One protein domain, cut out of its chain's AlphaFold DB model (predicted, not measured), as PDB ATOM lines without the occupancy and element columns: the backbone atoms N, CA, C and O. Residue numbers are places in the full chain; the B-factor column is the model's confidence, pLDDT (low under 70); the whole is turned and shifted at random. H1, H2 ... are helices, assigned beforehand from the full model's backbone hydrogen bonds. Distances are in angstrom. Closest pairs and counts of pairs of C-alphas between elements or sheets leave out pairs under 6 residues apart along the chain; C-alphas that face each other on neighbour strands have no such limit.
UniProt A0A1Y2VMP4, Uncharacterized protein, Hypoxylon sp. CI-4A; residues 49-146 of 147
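This is residues 49 to 146 of the 147 residues of an uncharacterized protein of Hypoxylon sp. CI-4A (UniProt A0A1Y2VMP4). One long helix, H3, runs through the middle of a model made largely of loops, and two shorter helices stand by it: H1 meets H3 with its last part, roughly like the stem of a T, and H2 runs near H3 at a steep tilt. Two long loops join the three helices, and the second, residues 99 to 124, has short strand-like pairings near the first residues of H3. The printed part has 98 residues, with three named helices in the order H1, H2, H3 and no named strand; the class is all helix, though the named helices hold 42 of the 98 residues, under half. The whole is compact, with a radius of gyration of the C-alphas of 14.1 A, and the C-alphas span 42 by 35 by 25 A.

Start at Ile 49, with its C-alpha at (270.604, 326.326, 270.910), and go along to C-alpha 60 at (262.859, 322.207, 270.452), where H1 begins; it holds residues 60 to 70 and is 15.2 A long from first to last C-alpha. Go on through residues 71 to 87 to H2, residues 88 to 98, 15.1 A long, which begins with C-alpha 88 at (280.928, 310.398, 272.601). After residues 99 to 124 you reach H3, the longest helix, residues 125 to 144; it runs 30.1 A and ends with C-alpha 144 at (272.715, 312.157, 287.665).

Look first at residues 130 to 138, the part of H3 that alone touches H1. The closest C-alphas of the two helices are those of Lys 68 and Phe 134, 5.3 A apart, and their lines are about perpendicular, at 90 degrees. H2 is close to but not clearly touching H3: their closest C-alphas, of Arg 92 and Tyr 133, are 7.4 A apart, and they run opposite ways at a steep tilt of 59 degrees. H1 and H2 are also close but not clearly touching, with the C-alphas of Ile 70 and Glu 88 closest at 6.9 A; they run the same way at a steep tilt of 66 degrees. Between H2 and H3, find residues 111 to 112, paired antiparallel with residues 103 to 104 and also with residues 121 to 122. Every O i to N i+4 pair is within hydrogen-bond range in H1 and H2; in H3, 12 of 16 are.

The two C-alphas farthest apart are those of Asp 54 and Ala 107, at 42.8 A. The printed part has no cut, and both links are long, with 17 residues from H1 to H2 and 26 from H2 to H3. The mean pLDDT of the printed part is 92.8; look to residues 145 to 146 for the low confidence, under 70.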
ATOM      1  N   ILE A  49     269.152 326.549 270.862       94.19
ATOM      2  CA  ILE A  49     270.604 326.326 270.910       94.19
ATOM      3  C   ILE A  49     270.919 325.170 271.860       94.19
ATOM      4  O   ILE A  49     270.317 325.050 272.929       94.19
ATOM      5  N   CYS A  50     271.857 324.310 271.470       95.31
ATOM      6  CA  CYS A  50     272.331 323.222 272.313       95.31
ATOM      7  C   CYS A  50     273.155 323.756 273.490       95.31
ATOM      8  O   CYS A  50     274.058 324.558 273.288       95.31
ATOM      9  N   PRO A  51     272.908 323.287 274.725       92.56
ATOM     10  CA  PRO A  51     273.692 323.711 275.885       92.56
ATOM     11  C   PRO A  51     275.105 323.104 275.931       92.56
ATOM     12  O   PRO A  51     275.875 323.426 276.830       92.56
ATOM     13  N   HIS A  52     275.441 322.196 275.012       91.50
ATOM     14  CA  HIS A  52     276.706 321.454 275.015       91.50
ATOM     15  C   HIS A  52     277.586 321.732 273.786       91.50
ATOM     16  O   HIS A  52     278.749 321.337 273.780       91.50
ATOM     17  N   CYS A  53     277.051 322.368 272.739       93.44
ATOM     18  CA  CYS A  53     277.793 322.728 271.529       93.44
ATOM     19  C   CYS A  53     277.081 323.838 270.738       93.44
ATOM     20  O   CYS A  53     275.923 324.148 271.001       93.44
ATOM     21  N   ASP A  54     277.721 324.360 269.689       93.62
ATOM     22  CA  ASP A  54     277.186 325.459 268.862       93.62
ATOM     23  C   ASP A  54     276.051 325.044 267.898       93.62
ATOM     24  O   ASP A  54     275.656 325.790 266.990       93.62
ATOM     25  N   HIS A  55     275.510 323.832 268.054       93.62
ATOM     26  CA  HIS A  55     274.392 323.376 267.243       93.62
ATOM     27  C   HIS A  55     273.118 324.149 267.586       93.62
ATOM     28  O   HIS A  55     272.750 324.312 268.749       93.62
ATOM     29  N   HIS A  56     272.393 324.555 266.550       93.62
ATOM     30  CA  HIS A  56     271.103 325.205 266.681       93.62
ATOM     31  C   HIS A  56     270.062 324.514 265.805       93.62
ATOM     32  O   HIS A  56     270.335 324.081 264.685       93.62
ATOM     33  N   SER A  57     268.844 324.432 266.323       93.62
ATOM     34  CA  SER A  57     267.704 323.793 265.680       93.62
ATOM     35  C   SER A  57     266.533 324.765 265.549       93.62
ATOM     36  O   SER A  57     266.351 325.670 266.362       93.62
ATOM     37  N   LYS A  58     265.711 324.552 264.516       91.56
ATOM     38  CA  LYS A  58     264.484 325.331 264.277       91.56
ATOM     39  C   LYS A  58     263.358 324.986 265.256       91.56
ATOM     40  O   LYS A  58     262.434 325.768 265.432       91.56
ATOM     41  N   THR A  59     263.425 323.811 265.882       93.75
ATOM     42  CA  THR A  59     262.422 323.320 266.830       93.75
ATOM     43  C   THR A  59     263.092 322.736 268.067       93.75
ATOM     44  O   THR A  59     264.200 322.195 268.001       93.75
ATOM     45  N   PHE A  60     262.395 322.803 269.201       92.06
ATOM     46  CA  PHE A  60     262.859 322.207 270.452       92.06
ATOM     47  C   PHE A  60     262.961 320.675 270.370       92.06
ATOM     48  O   PHE A  60     263.877 320.088 270.937       92.06
ATOM     49  N   ALA A  61     262.050 320.024 269.637       93.62
ATOM     50  CA  ALA A  61     262.072 318.573 269.441       93.62
ATOM     51  C   ALA A  61     263.371 318.111 268.760       93.62
ATOM     52  O   ALA A  61     264.049 317.222 269.270       93.62
ATOM     53  N   ASN A  62     263.778 318.790 267.682       93.44
ATOM     54  CA  ASN A  62     265.024 318.476 266.983       93.44
ATOM     55  C   ASN A  62     266.245 318.708 267.876       93.44
ATOM     56  O   ASN A  62     267.192 317.925 267.839       93.44
ATOM     57  N   LEU A  63     266.211 319.753 268.712       95.38
ATOM     58  CA  LEU A  63     267.275 319.999 269.675       95.38
ATOM     59  C   LEU A  63     267.372 318.872 270.713       95.38
ATOM     60  O   LEU A  63     268.464 318.396 271.021       95.38
ATOM     61  N   LYS A  64     266.231 318.429 271.244       93.62
ATOM     62  CA  LYS A  64     266.168 317.333 272.213       93.62
ATOM     63  C   LYS A  64     266.742 316.046 271.620       93.62
ATOM     64  O   LYS A  64     267.559 315.397 272.271       93.62
ATOM     65  N   ASP A  65     266.375 315.716 270.385       93.56
ATOM     66  CA  ASP A  65     266.912 314.549 269.682       93.56
ATOM     67  C   ASP A  65     268.408 314.693 269.388       93.56
ATOM     68  O   ASP A  65     269.159 313.731 269.549       93.56
ATOM     69  N   HIS A  66     268.868 315.894 269.023       94.81
ATOM     70  CA  HIS A  66     270.291 316.195 268.872       94.81
ATOM     71  C   HIS A  66     271.061 315.879 270.159       94.81
ATOM     72  O   HIS A  66     272.057 315.158 270.108       94.81
ATOM     73  N   VAL A  67     270.581 316.352 271.314       95.06
ATOM     74  CA  VAL A  67     271.225 316.095 272.609       95.06
ATOM     75  C   VAL A  67     271.243 314.596 272.917       95.06
ATOM     76  O   VAL A  67     272.291 314.061 273.263       95.06
ATOM     77  N   LYS A  68     270.130 313.885 272.705       94.69
ATOM     78  CA  LYS A  68     270.062 312.428 272.915       94.69
ATOM     79  C   LYS A  68     270.933 311.617 271.955       94.69
ATOM     80  O   LYS A  68     271.253 310.471 272.250       94.69
ATOM     81  N   TYR A  69     271.274 312.169 270.794       94.19
ATOM     82  CA  TYR A  69     272.058 311.490 269.765       94.19
ATOM     83  C   TYR A  69     273.559 311.770 269.864       94.19
ATOM     84  O   TYR A  69     274.381 310.872 269.666       94.19
ATOM     85  N   ILE A  70     273.912 313.033 270.094       94.75
ATOM     86  CA  ILE A  70     275.294 313.509 270.128       94.75
ATOM     87  C   ILE A  70     275.833 313.429 271.549       94.75
ATOM     88  O   ILE A  70     276.900 312.856 271.743       94.75
ATOM     89  N   HIS A  71     275.068 313.926 272.523       94.19
ATOM     90  CA  HIS A  71     275.536 314.173 273.883       94.19
ATOM     91  C   HIS A  71     275.263 313.016 274.857       94.19
ATOM     92  O   HIS A  71     274.774 313.192 275.977       94.19
ATOM     93  N   ILE A  72     275.558 311.793 274.414       93.94
ATOM     94  CA  ILE A  72     275.258 310.550 275.141       93.94
ATOM     95  C   ILE A  72     276.245 310.268 276.284       93.94
ATOM     96  O   ILE A  72     276.012 309.375 277.098       93.94
ATOM     97  N   GLY A  73     277.329 311.046 276.389       93.62
ATOM     98  CA  GLY A  73     278.430 310.821 277.318       93.62
ATOM     99  C   GLY A  73     279.435 309.770 276.845       93.62
ATOM    100  O   GLY A  73     279.477 309.383 275.681       93.62
ATOM    101  N   THR A  74     280.269 309.324 277.781       95.50
ATOM    102  CA  THR A  74     281.414 308.437 277.519       95.50
ATOM    103  C   THR A  74     281.250 307.037 278.103       95.50
ATOM    104  O   THR A  74     281.931 306.107 277.681       95.50
ATOM    105  N   LYS A  75     280.333 306.851 279.053       95.50
ATOM    106  CA  LYS A  75     280.080 305.565 279.708       95.50
ATOM    107  C   LYS A  75     279.025 304.766 278.946       95.50
ATOM    108  O   LYS A  75     277.936 305.275 278.683       95.50
ATOM    109  N   CYS A  76     279.322 303.506 278.638       95.38
ATOM    110  CA  CYS A  76     278.326 302.585 278.110       95.38
ATOM    111  C   CYS A  76     277.310 302.223 279.198       95.38
ATOM    112  O   CYS A  76     277.677 301.922 280.330       95.38
ATOM    113  N   MET A  77     276.027 302.275 278.845       94.69
ATOM    114  CA  MET A  77     274.915 301.979 279.759       94.69
ATOM    115  C   MET A  77     274.165 300.710 279.351       94.69
ATOM    116  O   MET A  77     273.080 300.441 279.870       94.69
ATOM    117  N   TRP A  78     274.714 299.968 278.385       95.25
ATOM    118  CA  TRP A  78     274.186 298.676 277.977       95.25
ATOM    119  C   TRP A  78     274.275 297.693 279.154       95.25
ATOM    120  O   TRP A  78     275.285 297.720 279.865       95.25
ATOM    121  N   PRO A  79     273.260 296.837 279.384       91.81
ATOM    122  CA  PRO A  79     273.294 295.859 280.472       91.81
ATOM    123  C   PRO A  79     274.570 295.011 280.447       91.81
ATOM    124  O   PRO A  79     275.001 294.561 279.391       91.81
ATOM    125  N   ASP A  80     275.220 294.873 281.600       90.19
ATOM    126  CA  ASP A  80     276.481 294.135 281.775       90.19
ATOM    127  C   ASP A  80     277.706 294.670 281.005       90.19
ATOM    128  O   ASP A  80     278.800 294.112 281.102       90.19
ATOM    129  N   CYS A  81     277.589 295.808 280.315       94.75
ATOM    130  CA  CYS A  81     278.720 296.459 279.665       94.75
ATOM    131  C   CYS A  81     279.317 297.552 280.552       94.75
ATOM    132  O   CYS A  81     278.671 298.549 280.868       94.75
ATOM    133  N   LYS A  82     280.594 297.397 280.915       94.00
ATOM    134  CA  LYS A  82     281.343 298.368 281.736       94.00
ATOM    135  C   LYS A  82     282.305 299.236 280.917       94.00
ATOM    136  O   LYS A  82     283.224 299.828 281.476       94.00
ATOM    137  N   HIS A  83     282.127 299.296 279.598       96.19
ATOM    138  CA  HIS A  83     283.030 300.041 278.725       96.19
ATOM    139  C   HIS A  83     282.947 301.553 278.971       96.19
ATOM    140  O   HIS A  83     281.860 302.133 279.051       96.19
ATOM    141  N   LEU A  84     284.114 302.192 279.030       96.44
ATOM    142  CA  LEU A  84     284.275 303.637 279.092       96.44
ATOM    143  C   LEU A  84     285.046 304.087 277.850       96.44
ATOM    144  O   LEU A  84     286.166 303.641 277.614       96.44
ATOM    145  N   ALA A  85     284.429 304.951 277.058       96.50
ATOM    146  CA  ALA A  85     285.031 305.528 275.869       96.50
ATOM    147  C   ALA A  85     285.784 306.825 276.202       96.50
ATOM    148  O   ALA A  85     285.492 307.490 277.194       96.50
ATOM    149  N   SER A  86     286.720 307.220 275.337       96.69
ATOM    150  CA  SER A  86     287.421 308.509 275.441       96.69
ATOM    151  C   SER A  86     286.507 309.706 275.166       96.69
ATOM    152  O   SER A  86     286.696 310.775 275.733       96.69
ATOM    153  N   ASP A  87     285.515 309.525 274.291       95.56
ATOM    154  CA  ASP A  87     284.576 310.556 273.858       95.56
ATOM    155  C   ASP A  87     283.245 309.940 273.365       95.56
ATOM    156  O   ASP A  87     283.071 308.718 273.287       95.56
ATOM    157  N   GLU A  88     282.284 310.796 273.014       94.81
ATOM    158  CA  GLU A  88     280.928 310.398 272.601       94.81
ATOM    159  C   GLU A  88     280.894 309.723 271.216       94.81
ATOM    160  O   GLU A  88     279.986 308.952 270.889       94.81
ATOM    161  N   LYS A  89     281.876 309.999 270.351       94.94
ATOM    162  CA  LYS A  89     282.012 309.339 269.044       94.94
ATOM    163  C   LYS A  89     282.548 307.919 269.227       94.94
ATOM    164  O   LYS A  89     282.011 306.994 268.613       94.94
ATOM    165  N   ALA A  90     283.543 307.741 270.088       96.56
ATOM    166  CA  ALA A  90     284.086 306.449 270.471       96.56
ATOM    167  C   ALA A  90     283.016 305.580 271.148       96.56
ATOM    168  O   ALA A  90     282.890 304.408 270.795       96.56
ATOM    169  N   LEU A  91     282.163 306.154 272.008       96.31
ATOM    170  CA  LEU A  91     281.053 305.402 272.602       96.31
ATOM    171  C   LEU A  91     280.040 304.930 271.548       96.31
ATOM    172  O   LEU A  91     279.652 303.763 271.547       96.31
ATOM    173  N   ARG A  92     279.639 305.792 270.605       95.25
ATOM    174  CA  ARG A  92     278.750 305.383 269.497       95.25
ATOM    175  C   ARG A  92     279.370 304.276 268.648       95.25
ATOM    176  O   ARG A  92     278.681 303.334 268.262       95.25
ATOM    177  N   LEU A  93     280.669 304.363 268.371       95.81
ATOM    178  CA  LEU A  93     281.393 303.319 267.650       95.81
ATOM    179  C   LEU A  93     281.402 302.001 268.432       95.81
ATOM    180  O   LEU A  93     281.142 300.950 267.846       95.81
ATOM    181  N   HIS A  94     281.656 302.060 269.740       96.75
ATOM    182  CA  HIS A  94     281.587 300.909 270.628       96.75
ATOM    183  C   HIS A  94     280.194 300.262 270.583       96.75
ATOM    184  O   HIS A  94     280.113 299.060 270.337       96.75
ATOM    185  N   LEU A  95     279.121 301.053 270.709       94.94
ATOM    186  CA  LEU A  95     277.729 300.587 270.629       94.94
ATOM    187  C   LEU A  95     277.396 299.923 269.289       94.94
ATOM    188  O   LEU A  95     276.676 298.931 269.249       94.94
ATOM    189  N   ASN A  96     277.945 300.429 268.186       94.56
ATOM    190  CA  ASN A  96     277.712 299.844 266.866       94.56
ATOM    191  C   ASN A  96     278.434 298.516 266.646       94.56
ATOM    192  O   ASN A  96     277.913 297.678 265.911       94.56
ATOM    193  N   LYS A  97     279.631 298.361 267.222       95.38
ATOM    194  CA  LYS A  97     280.524 297.224 266.962       95.38
ATOM    195  C   LYS A  97     280.413 296.100 267.988       95.38
ATOM    196  O   LYS A  97     280.593 294.949 267.619       95.38
ATOM    197  N   ASN A  98     280.162 296.430 269.254       95.81
ATOM    198  CA  ASN A  98     280.236 295.476 270.367       95.81
ATOM    199  C   ASN A  98     278.861 295.049 270.888       95.81
ATOM    200  O   ASN A  98     278.788 294.152 271.721       95.81
ATOM    201  N   HIS A  99     277.781 295.673 270.411       94.88
ATOM    202  CA  HIS A  99     276.421 295.331 270.811       94.88
ATOM    203  C   HIS A  99     275.564 294.917 269.608       94.88
ATOM    204  O   HIS A  99     275.777 295.428 268.497       94.88
ATOM    205  N   PRO A 100     274.586 294.010 269.818       93.88
ATOM    206  CA  PRO A 100     273.786 293.432 268.746       93.88
ATOM    207  C   PRO A 100     273.198 294.490 267.818       93.88
ATOM    208  O   PRO A 100     272.794 295.574 268.253       93.88
ATOM    209  N   ALA A 101     273.196 294.196 266.520       91.94
ATOM    210  CA  ALA A 101     272.512 295.020 265.536       91.94
ATOM    211  C   ALA A 101     270.991 294.881 265.674       91.94
ATOM    212  O   ALA A 101     270.523 293.850 266.154       91.94
ATOM    213  N   PRO A 102     270.220 295.902 265.264       93.44
ATOM    214  CA  PRO A 102     268.773 295.783 265.161       93.44
ATOM    215  C   PRO A 102     268.385 294.555 264.338       93.44
ATOM    216  O   PRO A 102     268.792 294.444 263.178       93.44
ATOM    217  N   ALA A 103     267.623 293.645 264.942       91.75
ATOM    218  CA  ALA A 103     267.121 292.467 264.254       91.75
ATOM    219  C   ALA A 103     266.028 292.891 263.272       91.75
ATOM    220  O   ALA A 103     265.166 293.701 263.619       91.75
ATOM    221  N   LYS A 104     266.081 292.371 262.045       93.94
ATOM    222  CA  LYS A 104     264.998 292.546 261.083       93.94
ATOM    223  C   LYS A 104     263.948 291.470 261.349       93.94
ATOM    224  O   LYS A 104     264.301 290.303 261.450       93.94
ATOM    225  N   ASP A 105     262.695 291.878 261.459       90.31
ATOM    226  CA  ASP A 105     261.555 290.977 261.509       90.31
ATOM    227  C   ASP A 105     261.097 290.662 260.082       90.31
ATOM    228  O   ASP A 105     260.805 291.569 259.295       90.31
ATOM    229  N   ASP A 106     261.067 289.379 259.728       87.25
ATOM    230  CA  ASP A 106     260.727 288.940 258.374       87.25
ATOM    231  C   ASP A 106     259.237 289.132 258.060       87.25
ATOM    232  O   ASP A 106     258.888 289.441 256.920       87.25
ATOM    233  N   ALA A 107     258.362 289.023 259.065       89.31
ATOM    234  CA  ALA A 107     256.915 289.137 258.888       89.31
ATOM    235  C   ALA A 107     256.466 290.578 258.594       89.31
ATOM    236  O   ALA A 107     255.633 290.818 257.721       89.31
ATOM    237  N   THR A 108     257.028 291.554 259.303       88.94
ATOM    238  CA  THR A 108     256.666 292.975 259.202       88.94
ATOM    239  C   THR A 108     257.663 293.790 258.382       88.94
ATOM    240  O   THR A 108     257.393 294.950 258.067       88.94
ATOM    241  N   SER A 109     258.818 293.214 258.026       90.69
ATOM    242  CA  SER A 109     259.942 293.926 257.401       90.69
ATOM    243  C   SER A 109     260.426 295.148 258.198       90.69
ATOM    244  O   SER A 109     260.991 296.086 257.626       90.69
ATOM    245  N   LYS A 110     260.236 295.146 259.522       95.62
ATOM    246  CA  LYS A 110     260.713 296.192 260.437       95.62
ATOM    247  C   LYS A 110     262.003 295.782 261.140       95.62
ATOM    248  O   LYS A 110     262.430 294.638 261.078       95.62
ATOM    249  N   TYR A 111     262.628 296.738 261.816       96.12
ATOM    250  CA  TYR A 111     263.837 296.558 262.609       96.12
ATOM    251  C   TYR A 111     263.532 296.806 264.083       96.12
ATOM    252  O   TYR A 111     263.162 297.922 264.456       96.12
ATOM    253  N   ALA A 112     263.717 295.789 264.915       95.44
ATOM    254  CA  ALA A 112     263.524 295.877 266.354       95.44
ATOM    255  C   ALA A 112     264.745 296.499 267.044       95.44
ATOM    256  O   ALA A 112     265.896 296.295 266.636       95.44
ATOM    257  N   CYS A 113     264.503 297.260 268.111       95.62
ATOM    258  CA  CYS A 113     265.569 297.735 268.979       95.62
ATOM    259  C   CYS A 113     266.289 296.539 269.630       95.62
ATOM    260  O   CYS A 113     265.637 295.706 270.250       95.62
ATOM    261  N   PRO A 114     267.628 296.460 269.558       94.44
ATOM    262  CA  PRO A 114     268.378 295.377 270.190       94.44
ATOM    263  C   PRO A 114     268.563 295.562 271.710       94.44
ATOM    264  O   PRO A 114     269.244 294.756 272.342       94.44
ATOM    265  N   TRP A 115     268.048 296.649 272.296       94.75
ATOM    266  CA  TRP A 115     268.220 296.955 273.716       94.75
ATOM    267  C   TRP A 115     267.311 296.072 274.591       94.75
ATOM    268  O   TRP A 115     266.128 295.947 274.272       94.75
ATOM    269  N   PRO A 116     267.802 295.504 275.711       91.62
ATOM    270  CA  PRO A 116     266.981 294.661 276.585       91.62
ATOM    271  C   PRO A 116     265.756 295.398 277.132       91.62
ATOM    272  O   PRO A 116     265.862 296.554 277.534       91.62
ATOM    273  N   GLU A 117     264.602 294.731 277.157       89.31
ATOM    274  CA  GLU A 117     263.319 295.305 277.608       89.31
ATOM    275  C   GLU A 117     262.781 296.455 276.726       89.31
ATOM    276  O   GLU A 117     261.858 297.168 277.122       89.31
ATOM    277  N   CYS A 118     263.317 296.644 275.513       93.94
ATOM    278  CA  CYS A 118     262.800 297.612 274.549       93.94
ATOM    279  C   CYS A 118     262.012 296.926 273.425       93.94
ATOM    280  O   CYS A 118     262.549 296.083 272.714       93.94
ATOM    281  N   ASN A 119     260.758 297.346 273.217       93.00
ATOM    282  CA  ASN A 119     259.876 296.823 272.165       93.00
ATOM    283  C   ASN A 119     259.647 297.829 271.017       93.00
ATOM    284  O   ASN A 119     258.628 297.784 270.330       93.00
ATOM    285  N   HIS A 120     260.553 298.797 270.839       93.94
ATOM    286  CA  HIS A 120     260.445 299.761 269.746       93.94
ATOM    287  C   HIS A 120     260.863 299.145 268.410       93.94
ATOM    288  O   HIS A 120     261.943 298.564 268.283       93.94
ATOM    289  N   GLU A 121     260.036 299.378 267.397       95.19
ATOM    290  CA  GLU A 121     260.271 298.957 266.021       95.19
ATOM    291  C   GLU A 121     260.463 300.161 265.100       95.19
ATOM    292  O   GLU A 121     259.883 301.232 265.297       95.19
ATOM    293  N   PHE A 122     261.247 299.967 264.046       95.88
ATOM    294  CA  PHE A 122     261.582 301.007 263.084       95.88
ATOM    295  C   PHE A 122     261.468 300.479 261.661       95.88
ATOM    296  O   PHE A 122     261.737 299.318 261.384       95.88
ATOM    297  N   THR A 123     261.163 301.362 260.717       96.12
ATOM    298  CA  THR A 123     261.173 301.031 259.283       96.12
ATOM    299  C   THR A 123     262.587 300.899 258.710       96.12
ATOM    300  O   THR A 123     262.762 300.462 257.576       96.12
ATOM    301  N   SER A 124     263.620 301.278 259.473       95.69
ATOM    302  CA  SER A 124     265.019 301.214 259.045       95.69
ATOM    303  C   SER A 124     265.959 300.774 260.168       95.69
ATOM    304  O   SER A 124     265.793 301.159 261.329       95.69
ATOM    305  N   SER A 125     267.010 300.040 259.794       94.56
ATOM    306  CA  SER A 125     268.079 299.617 260.708       94.56
ATOM    307  C   SER A 125     268.808 300.809 261.328       94.56
ATOM    308  O   SER A 125     269.109 300.810 262.519       94.56
ATOM    309  N   GLY A 126     269.049 301.867 260.547       93.56
ATOM    310  CA  GLY A 126     269.682 303.095 261.028       93.56
ATOM    311  C   GLY A 126     268.845 303.825 262.083       93.56
ATOM    312  O   GLY A 126     269.403 304.335 263.055       93.56
ATOM    313  N   GLY A 127     267.516 303.841 261.928       94.44
ATOM    314  CA  GLY A 127     266.591 304.398 262.917       94.44
ATOM    315  C   GLY A 127     266.618 303.621 264.233       94.44
ATOM    316  O   GLY A 127     266.836 304.217 265.288       94.44
ATOM    317  N   ALA A 128     266.518 302.292 264.158       95.25
ATOM    318  CA  ALA A 128     266.609 301.422 265.331       95.25
ATOM    319  C   ALA A 128     267.960 301.548 266.040       95.25
ATOM    320  O   ALA A 128     268.031 301.641 267.267       95.25
ATOM    321  N   ARG A 129     269.053 301.638 265.273       94.50
ATOM    322  CA  ARG A 129     270.380 301.841 265.850       94.50
ATOM    323  C   ARG A 129     270.522 303.211 266.503       94.50
ATOM    324  O   ARG A 129     271.127 303.310 267.563       94.50
ATOM    325  N   ARG A 130     269.968 304.270 265.906       93.81
ATOM    326  CA  ARG A 130     269.963 305.612 266.505       93.81
ATOM    327  C   ARG A 130     269.244 305.617 267.854       93.81
ATOM    328  O   ARG A 130     269.731 306.239 268.792       93.81
ATOM    329  N   HIS A 131     268.120 304.917 267.943       95.25
ATOM    330  CA  HIS A 131     267.321 304.832 269.159       95.25
ATOM    331  C   HIS A 131     268.078 304.194 270.339       95.25
ATOM    332  O   HIS A 131     267.923 304.651 271.468       95.25
ATOM    333  N   VAL A 132     268.988 303.241 270.091       95.19
ATOM    334  CA  VAL A 132     269.872 302.660 271.128       95.19
ATOM    335  C   VAL A 132     270.633 303.731 271.915       95.19
ATOM    336  O   VAL A 132     270.802 303.615 273.126       95.19
ATOM    337  N   TYR A 133     271.069 304.805 271.257       95.00
ATOM    338  CA  TYR A 133     271.802 305.884 271.920       95.00
ATOM    339  C   TYR A 133     270.943 306.635 272.946       95.00
ATOM    340  O   TYR A 133     271.465 307.152 273.935       95.00
ATOM    341  N   PHE A 134     269.622 306.648 272.754       94.31
ATOM    342  CA  PHE A 134     268.700 307.356 273.634       94.31
ATOM    343  C   PHE A 134     268.571 306.629 274.972       94.31
ATOM    344  O   PHE A 134     268.531 307.293 276.004       94.31
ATOM    345  N   HIS A 135     268.622 305.291 274.983       94.25
ATOM    346  CA  HIS A 135     268.693 304.522 276.228       94.25
ATOM    347  C   HIS A 135     269.935 304.878 277.046       94.25
ATOM    348  O   HIS A 135     269.840 305.065 278.259       94.25
ATOM    349  N   THR A 136     271.090 305.021 276.388       92.88
ATOM    350  CA  THR A 136     272.332 305.438 277.049       92.88
ATOM    351  C   THR A 136     272.192 306.820 277.675       92.88
ATOM    352  O   THR A 136     272.503 306.997 278.853       92.88
ATOM    353  N   TYR A 137     271.665 307.785 276.918       92.81
ATOM    354  CA  TYR A 137     271.432 309.138 277.415       92.81
ATOM    355  C   TYR A 137     270.436 309.173 278.586       92.81
ATOM    356  O   TYR A 137     270.727 309.760 279.628       92.81
ATOM    357  N   ASP A 138     269.274 308.532 278.441       92.62
ATOM    358  CA  ASP A 138     268.206 308.578 279.442       92.62
ATOM    359  C   ASP A 138     268.634 307.865 280.739       92.62
ATOM    360  O   ASP A 138     268.420 308.397 281.830       92.62
ATOM    361  N   LYS A 139     269.345 306.727 280.645       91.19
ATOM    362  CA  LYS A 139     269.933 306.060 281.821       91.19
ATOM    363  C   LYS A 139     271.020 306.910 282.482       91.19
ATOM    364  O   LYS A 139     271.082 306.947 283.708       91.19
ATOM    365  N   LYS A 140     271.873 307.593 281.706       89.25
ATOM    366  CA  LYS A 140     272.902 308.498 282.255       89.25
ATOM    367  C   LYS A 140     272.232 309.625 283.035       89.25
ATOM    368  O   LYS A 140     272.605 309.882 284.174       89.25
ATOM    369  N   LYS A 141     271.212 310.249 282.440       88.25
ATOM    370  CA  LYS A 141     270.448 311.323 283.077       88.25
ATOM    371  C   LYS A 141     269.802 310.858 284.385       88.25
ATOM    372  O   LYS A 141     269.913 311.570 285.373       88.25
ATOM    373  N   ALA A 142     269.197 309.669 284.409       87.50
ATOM    374  CA  ALA A 142     268.593 309.103 285.617       87.50
ATOM    375  C   ALA A 142     269.609 308.853 286.750       87.50
ATOM    376  O   ALA A 142     269.266 308.975 287.921       87.50
ATOM    377  N   GLN A 143     270.867 308.536 286.423       79.50
ATOM    378  CA  GLN A 143     271.930 308.386 287.428       79.50
ATOM    379  C   GLN A 143     272.409 309.731 287.991       79.50
ATOM    380  O   GLN A 143     272.842 309.784 289.135       79.50
ATOM    381  N   SER A 144     272.320 310.815 287.218       73.12
ATOM    382  CA  SER A 144     272.715 312.157 287.665       73.12
ATOM    383  C   SER A 144     271.672 312.856 288.543       73.12
ATOM    384  O   SER A 144     272.001 313.862 289.159       73.12
ATOM    385  N   THR A 145     270.431 312.362 288.596       67.88
ATOM    386  CA  THR A 145     269.327 312.971 289.368       67.88
ATOM    387  C   THR A 145     269.101 312.348 290.750       67.88
ATOM    388  O   THR A 145     268.232 312.818 291.471       67.88
ATOM    389  N   ASN A 146     269.844 311.298 291.112       55.91
ATOM    390  CA  ASN A 146     269.728 310.592 292.399       55.91
ATOM    391  C   ASN A 146     270.782 311.050 293.435       55.91
ATOM    392  O   ASN A 146     271.223 310.243 294.253       55.91
TER     393      ASN A 146